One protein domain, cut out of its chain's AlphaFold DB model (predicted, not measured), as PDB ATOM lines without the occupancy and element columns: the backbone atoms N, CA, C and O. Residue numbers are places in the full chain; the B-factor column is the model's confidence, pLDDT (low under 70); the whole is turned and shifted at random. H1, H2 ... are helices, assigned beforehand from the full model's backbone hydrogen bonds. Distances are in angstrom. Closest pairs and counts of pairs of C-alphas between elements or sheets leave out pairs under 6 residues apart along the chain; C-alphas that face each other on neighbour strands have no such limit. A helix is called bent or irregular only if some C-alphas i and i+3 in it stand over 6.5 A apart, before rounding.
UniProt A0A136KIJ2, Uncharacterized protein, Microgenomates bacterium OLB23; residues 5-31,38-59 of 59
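Overview. This is residues 5 to 31 and 38 to 59 of the 59 residues of an uncharacterized protein of Microgenomates bacterium OLB23 (UniProt A0A136KIJ2). Two long helices, H2 and H3, lie side by side and run opposite ways, making the length of an elongated model. A short helix, H1, sits near the end where H2 begins, away from H3. The printed part has 49 residues with three named helices, in the order H1, H2, H3, and no named strand; the class is all helix. The whole is only just loose, close to compact, with a radius of gyration of the C-alphas of 11.8 A and spans of 38 by 20 by 14 A.

Along the chain. Find C-alpha 12 at (228.697, 180.046, 280.428); from there H2, residues 12 to 30, runs 26.8 A to C-alpha 30 at (205.790, 181.666, 266.566). H3, residues 40 to 58, runs 26.0 A and ends with C-alpha 58 at (225.416, 177.318, 298.312). Look before H2 for H1, residues 5 to 9, which measures 6.3 A. H3 is irregular, but only just: C-alphas 42 and 45 are 6.8 A apart.

Arrangement. Look first at Gln 14 and Ala 49, whose C-alphas, 4.6 A apart, are the closest of H2 and H3. These helices touch, with 25 pairs of C-alphas within 8 A, and run opposite ways at a shallow tilt of 21 degrees. H1 and H2 are close but not clearly touching; their closest C-alphas, those of Arg 7 and Lys 15, are 7.5 A apart. H1 and H3 are apart. In H1 and H2 every O i to N i+4 pair is within hydrogen-bond range; in H3, 13 of 15 are.

Size, cuts and confidence. The two C-alphas farthest apart are those of Ser 31 and Leu 59, at 39.3 A. Residues 32 to 37 are not printed, and C-alphas 31 and 38 stand 13.7 A apart across this cut, which lies in the link from H2 to H3. The link from H1 to H2 is tight. The mean pLDDT of the printed part is 95.3, and no printed residue is under 70.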
ATOM      1  N   GLN A   5     225.922 192.479 286.222       94.81
ATOM      2  CA  GLN A   5     226.458 191.816 287.408       94.81
ATOM      3  C   GLN A   5     226.074 190.334 287.434       94.81
ATOM      4  O   GLN A   5     226.934 189.484 287.645       94.81
ATOM      5  N   LEU A   6     224.799 190.015 287.177       92.75
ATOM      6  CA  LEU A   6     224.326 188.633 287.160       92.75
ATOM      7  C   LEU A   6     224.917 187.856 285.980       92.75
ATOM      8  O   LEU A   6     225.348 186.720 286.154       92.75
ATOM      9  N   ARG A   7     225.003 188.483 284.802       93.50
ATOM     10  CA  ARG A   7     225.592 187.879 283.600       93.50
ATOM     11  C   ARG A   7     227.075 187.550 283.780       93.50
ATOM     12  O   ARG A   7     227.539 186.572 283.215       93.50
ATOM     13  N   ASN A   8     227.816 188.332 284.561       95.69
ATOM     14  CA  ASN A   8     229.218 188.034 284.868       95.69
ATOM     15  C   ASN A   8     229.380 186.993 285.987       95.69
ATOM     16  O   ASN A   8     230.434 186.373 286.088       95.69
ATOM     17  N   TYR A   9     228.358 186.812 286.825       96.06
ATOM     18  CA  TYR A   9     228.386 185.889 287.958       96.06
ATOM     19  C   TYR A   9     228.061 184.437 287.568       96.06
ATOM     20  O   TYR A   9     228.702 183.503 288.050       96.06
ATOM     21  N   ILE A  10     227.075 184.231 286.691       97.19
ATOM     22  CA  ILE A  10     226.674 182.886 286.254       97.19
ATOM     23  C   ILE A  10     227.650 182.313 285.216       97.19
ATOM     24  O   ILE A  10     228.253 183.048 284.432       97.19
ATOM     25  N   SER A  11     227.801 180.989 285.205       97.50
ATOM     26  CA  SER A  11     228.676 180.279 284.262       97.50
ATOM     27  C   SER A  11     228.177 180.366 282.818       97.50
ATOM     28  O   SER A  11     226.991 180.592 282.578       97.50
ATOM     29  N   GLU A  12     229.068 180.124 281.851       97.25
ATOM     30  CA  GLU A  12     228.697 180.046 280.428       97.25
ATOM     31  C   GLU A  12     227.580 179.023 280.187       97.25
ATOM     32  O   GLU A  12     226.571 179.370 279.594       97.25
ATOM     33  N   GLY A  13     227.655 177.829 280.786       97.81
ATOM     34  CA  GLY A  13     226.595 176.826 280.630       97.81
ATOM     35  C   GLY A  13     225.225 177.271 281.162       97.81
ATOM     36  O   GLY A  13     224.196 176.858 280.642       97.81
ATOM     37  N   GLN A  14     225.173 178.138 282.180       98.31
ATOM     38  CA  GLN A  14     223.902 178.727 282.623       98.31
ATOM     39  C   GLN A  14     223.394 179.803 281.663       98.31
ATOM     40  O   GLN A  14     222.182 179.963 281.548       98.31
ATOM     41  N   LYS A  15     224.287 180.542 280.994       97.75
ATOM     42  CA  LYS A  15     223.908 181.506 279.948       97.75
ATOM     43  C   LYS A  15     223.346 180.768 278.744       97.75
ATOM     44  O   LYS A  15     222.252 181.108 278.319       97.75
ATOM     45  N   ASP A  16     224.022 179.708 278.311       98.25
ATOM     46  CA  ASP A  16     223.583 178.857 277.204       98.25
ATOM     47  C   ASP A  16     222.171 178.309 277.454       98.25
ATOM     48  O   ASP A  16     221.311 178.391 276.586       98.25
ATOM     49  N   LEU A  17     221.891 177.835 278.675       98.44
ATOM     50  CA  LEU A  17     220.556 177.368 279.066       98.44
ATOM     51  C   LEU A  17     219.496 178.480 279.043       98.44
ATOM     52  O   LEU A  17     218.339 178.230 278.712       98.44
ATOM     53  N   ILE A  18     219.856 179.708 279.420       97.56
ATOM     54  CA  ILE A  18     218.934 180.851 279.353       97.56
ATOM     55  C   ILE A  18     218.652 181.211 277.894       97.56
ATOM     56  O   ILE A  18     217.491 181.412 277.542       97.56
ATOM     57  N   ASP A  19     219.684 181.259 277.054       97.06
ATOM     58  CA  ASP A  19     219.560 181.569 275.630       97.06
ATOM     59  C   ASP A  19     218.749 180.483 274.898       97.06
ATOM     60  O   ASP A  19     217.847 180.797 274.123       97.06
ATOM     61  N   GLU A  20     218.969 179.205 275.219       97.94
ATOM     62  CA  GLU A  20     218.171 178.085 274.712       97.94
ATOM     63  C   GLU A  20     216.698 178.194 275.130       97.94
ATOM     64  O   GLU A  20     215.806 178.061 274.292       97.94
ATOM     65  N   GLY A  21     216.420 178.501 276.401       96.88
ATOM     66  CA  GLY A  21     215.053 178.721 276.874       96.88
ATOM     67  C   GLY A  21     214.351 179.873 276.147       96.88
ATOM     68  O   GLY A  21     213.165 179.772 275.834       96.88
ATOM     69  N   LEU A  22     215.076 180.954 275.836       96.00
ATOM     70  CA  LEU A  22     214.545 182.081 275.062       96.00
ATOM     71  C   LEU A  22     214.246 181.685 273.612       96.00
ATOM     72  O   LEU A  22     213.189 182.045 273.099       96.00
ATOM     73  N   HIS A  23     215.121 180.907 272.972       95.81
ATOM     74  CA  HIS A  23     214.872 180.380 271.631       95.81
ATOM     75  C   HIS A  23     213.671 179.432 271.586       95.81
ATOM     76  O   HIS A  23     212.875 179.493 270.652       95.81
ATOM     77  N   LEU A  24     213.508 178.570 272.593       94.81
ATOM     78  CA  LEU A  24     212.354 177.675 272.690       94.81
ATOM     79  C   LEU A  24     211.056 178.439 272.944       94.81
ATOM     80  O   LEU A  24     210.024 178.060 272.397       94.81
ATOM     81  N   LEU A  25     211.105 179.517 273.732       93.12
ATOM     82  CA  LEU A  25     209.966 180.410 273.924       93.12
ATOM     83  C   LEU A  25     209.573 181.088 272.608       93.12
ATOM     84  O   LEU A  25     208.420 180.993 272.207       93.12
ATOM     85  N   GLU A  26     210.530 181.699 271.904       93.19
ATOM     86  CA  GLU A  26     210.286 182.329 270.600       93.19
ATOM     87  C   GLU A  26     209.735 181.316 269.590       93.19
ATOM     88  O   GLU A  26     208.803 181.612 268.841       93.19
ATOM     89  N   HIS A  27     210.277 180.098 269.577       90.44
ATOM     90  CA  HIS A  27     209.777 179.027 268.729       90.44
ATOM     91  C   HIS A  27     208.332 178.657 269.070       90.44
ATOM     92  O   HIS A  27     207.510 178.562 268.166       90.44
ATOM     93  N   ALA A  28     208.020 178.487 270.354       89.50
ATOM     94  CA  ALA A  28     206.692 178.110 270.827       89.50
ATOM     95  C   ALA A  28     205.640 179.221 270.629       89.50
ATOM     96  O   ALA A  28     204.465 178.922 270.432       89.50
ATOM     97  N   GLU A  29     206.046 180.493 270.666       88.06
ATOM     98  CA  GLU A  29     205.180 181.644 270.375       88.06
ATOM     99  C   GLU A  29     204.904 181.802 268.872       88.06
ATOM    100  O   GLU A  29     203.803 182.190 268.483       88.06
ATOM    101  N   ASN A  30     205.891 181.500 268.020       87.31
ATOM    102  CA  ASN A  30     205.790 181.666 266.566       87.31
ATOM    103  C   ASN A  30     205.342 180.400 265.825       87.31
ATOM    104  O   ASN A  30     205.029 180.456 264.633       87.31
ATOM    105  N   SER A  31     205.323 179.247 266.488       77.94
ATOM    106  CA  SER A  31     204.806 178.017 265.909       77.94
ATOM    107  C   SER A  31     203.288 178.121 265.754       77.94
ATOM    108  O   SER A  31     202.565 178.246 266.737       77.94
ATOM    109  N   ASP A  38     201.743 170.701 276.470       87.44
ATOM    110  CA  ASP A  38     202.845 170.804 277.415       87.44
ATOM    111  C   ASP A  38     203.911 171.784 276.911       87.44
ATOM    112  O   ASP A  38     204.485 171.599 275.840       87.44
ATOM    113  N   TYR A  39     204.189 172.801 277.725       91.75
ATOM    114  CA  TYR A  39     205.235 173.806 277.512       91.75
ATOM    115  C   TYR A  39     206.420 173.616 278.471       91.75
ATOM    116  O   TYR A  39     207.262 174.503 278.615       91.75
ATOM    117  N   SER A  40     206.511 172.467 279.148       94.38
ATOM    118  CA  SER A  40     207.587 172.159 280.091       94.38
ATOM    119  C   SER A  40     208.969 172.331 279.463       94.38
ATOM    120  O   SER A  40     209.871 172.853 280.116       94.38
ATOM    121  N   PHE A  41     209.121 171.988 278.180       92.75
ATOM    122  CA  PHE A  41     210.360 172.157 277.419       92.75
ATOM    123  C   PHE A  41     210.846 173.615 277.358       92.75
ATOM    124  O   PHE A  41     212.051 173.835 277.332       92.75
ATOM    125  N   VAL A  42     209.946 174.606 277.404       94.38
ATOM    126  CA  VAL A  42     210.313 176.031 277.482       94.38
ATOM    127  C   VAL A  42     210.877 176.367 278.862       94.38
ATOM    128  O   VAL A  42     211.835 177.119 278.990       94.38
ATOM    129  N   VAL A  43     210.296 175.797 279.919       96.12
ATOM    130  CA  VAL A  43     210.644 176.113 281.313       96.12
ATOM    131  C   VAL A  43     211.905 175.375 281.780       96.12
ATOM    132  O   VAL A  43     212.664 175.901 282.597       96.12
ATOM    133  N   PHE A  44     212.145 174.164 281.273       98.19
ATOM    134  CA  PHE A  44     213.241 173.290 281.705       98.19
ATOM    135  C   PHE A  44     214.632 173.946 281.658       98.19
ATOM    136  O   PHE A  44     215.336 173.862 282.672       98.19
ATOM    137  N   PRO A  45     215.045 174.622 280.568       98.44
ATOM    138  CA  PRO A  45     216.351 175.272 280.504       98.44
ATOM    139  C   PRO A  45     216.527 176.344 281.587       98.44
ATOM    140  O   PRO A  45     217.531 176.352 282.300       98.44
ATOM    141  N   PHE A  46     215.504 177.175 281.820       98.00
ATOM    142  CA  PHE A  46     215.534 178.189 282.876       98.00
ATOM    143  C   PHE A  46     215.622 177.570 284.273       98.00
ATOM    144  O   PHE A  46     216.417 178.016 285.103       98.00
ATOM    145  N   ALA A  47     214.845 176.515 284.533       98.44
ATOM    146  CA  ALA A  47     214.899 175.791 285.799       98.44
ATOM    147  C   ALA A  47     216.292 175.187 286.037       98.44
ATOM    148  O   ALA A  47     216.808 175.236 287.155       98.44
ATOM    149  N   LYS A  48     216.937 174.677 284.983       98.50
ATOM    150  CA  LYS A  48     218.294 174.127 285.051       98.50
ATOM    151  C   LYS A  48     219.353 175.207 285.277       98.50
ATOM    152  O   LYS A  48     220.255 175.012 286.093       98.50
ATOM    153  N   ALA A  49     219.227 176.359 284.619       98.31
ATOM    154  CA  ALA A  49     220.099 177.508 284.850       98.31
ATOM    155  C   ALA A  49     219.988 178.012 286.300       98.31
ATOM    156  O   ALA A  49     221.001 178.315 286.942       98.31
ATOM    157  N   TYR A  50     218.763 178.029 286.840       98.06
ATOM    158  CA  TYR A  50     218.492 178.379 288.231       98.06
ATOM    159  C   TYR A  50     219.041 177.342 289.218       98.06
ATOM    160  O   TYR A  50     219.674 177.720 290.201       98.06
ATOM    161  N   GLU A  51     218.901 176.041 288.945       98.56
ATOM    162  CA  GLU A  51     219.556 174.984 289.729       98.56
ATOM    163  C   GLU A  51     221.077 175.208 289.788       98.56
ATOM    164  O   GLU A  51     221.674 175.147 290.863       98.56
ATOM    165  N   GLY A  52     221.701 175.504 288.642       98.00
ATOM    166  CA  GLY A  52     223.123 175.841 288.571       98.00
ATOM    167  C   GLY A  52     223.478 177.054 289.431       98.00
ATOM    168  O   GLY A  52     224.480 177.027 290.139       98.00
ATOM    169  N   PHE A  53     222.625 178.081 289.440       97.94
ATOM    170  CA  PHE A  53     222.847 179.294 290.226       97.94
ATOM    171  C   PHE A  53     222.795 178.987 291.720       97.94
ATOM    172  O   PHE A  53     223.691 179.379 292.462       97.94
ATOM    173  N   LEU A  54     221.793 178.223 292.159       98.31
ATOM    174  CA  LEU A  54     221.685 177.804 293.554       98.31
ATOM    175  C   LEU A  54     222.912 177.000 293.992       98.31
ATOM    176  O   LEU A  54     223.418 177.217 295.088       98.31
ATOM    177  N   LYS A  55     223.438 176.124 293.128       97.94
ATOM    178  CA  LYS A  55     224.688 175.413 293.420       97.94
ATOM    179  C   LYS A  55     225.860 176.377 293.592       97.94
ATOM    180  O   LYS A  55     226.557 176.240 294.576       97.94
ATOM    181  N   GLN A  56     226.039 177.370 292.719       96.00
ATOM    182  CA  GLN A  56     227.116 178.365 292.866       96.00
ATOM    183  C   GLN A  56     227.010 179.204 294.151       96.00
ATOM    184  O   GLN A  56     228.019 179.671 294.671       96.00
ATOM    185  N   VAL A  57     225.788 179.452 294.630       96.81
ATOM    186  CA  VAL A  57     225.549 180.247 295.843       96.81
ATOM    187  C   VAL A  57     225.802 179.432 297.112       96.81
ATOM    188  O   VAL A  57     226.274 179.984 298.105       96.81
ATOM    189  N   PHE A  58     225.456 178.143 297.103       97.50
ATOM    190  CA  PHE A  58     225.416 177.318 298.312       97.50
ATOM    191  C   PHE A  58     226.484 176.214 298.388       97.50
ATOM    192  O   PHE A  58     226.605 175.601 299.450       97.50
ATOM    193  N   LEU A  59     227.236 175.947 297.313       92.25
ATOM    194  CA  LEU A  59     228.303 174.933 297.228       92.25
ATOM    195  C   LEU A  59     229.617 175.559 296.751       92.25
ATOM    196  O   LEU A  59     230.661 175.165 297.314       92.25
TER     197      LEU A  59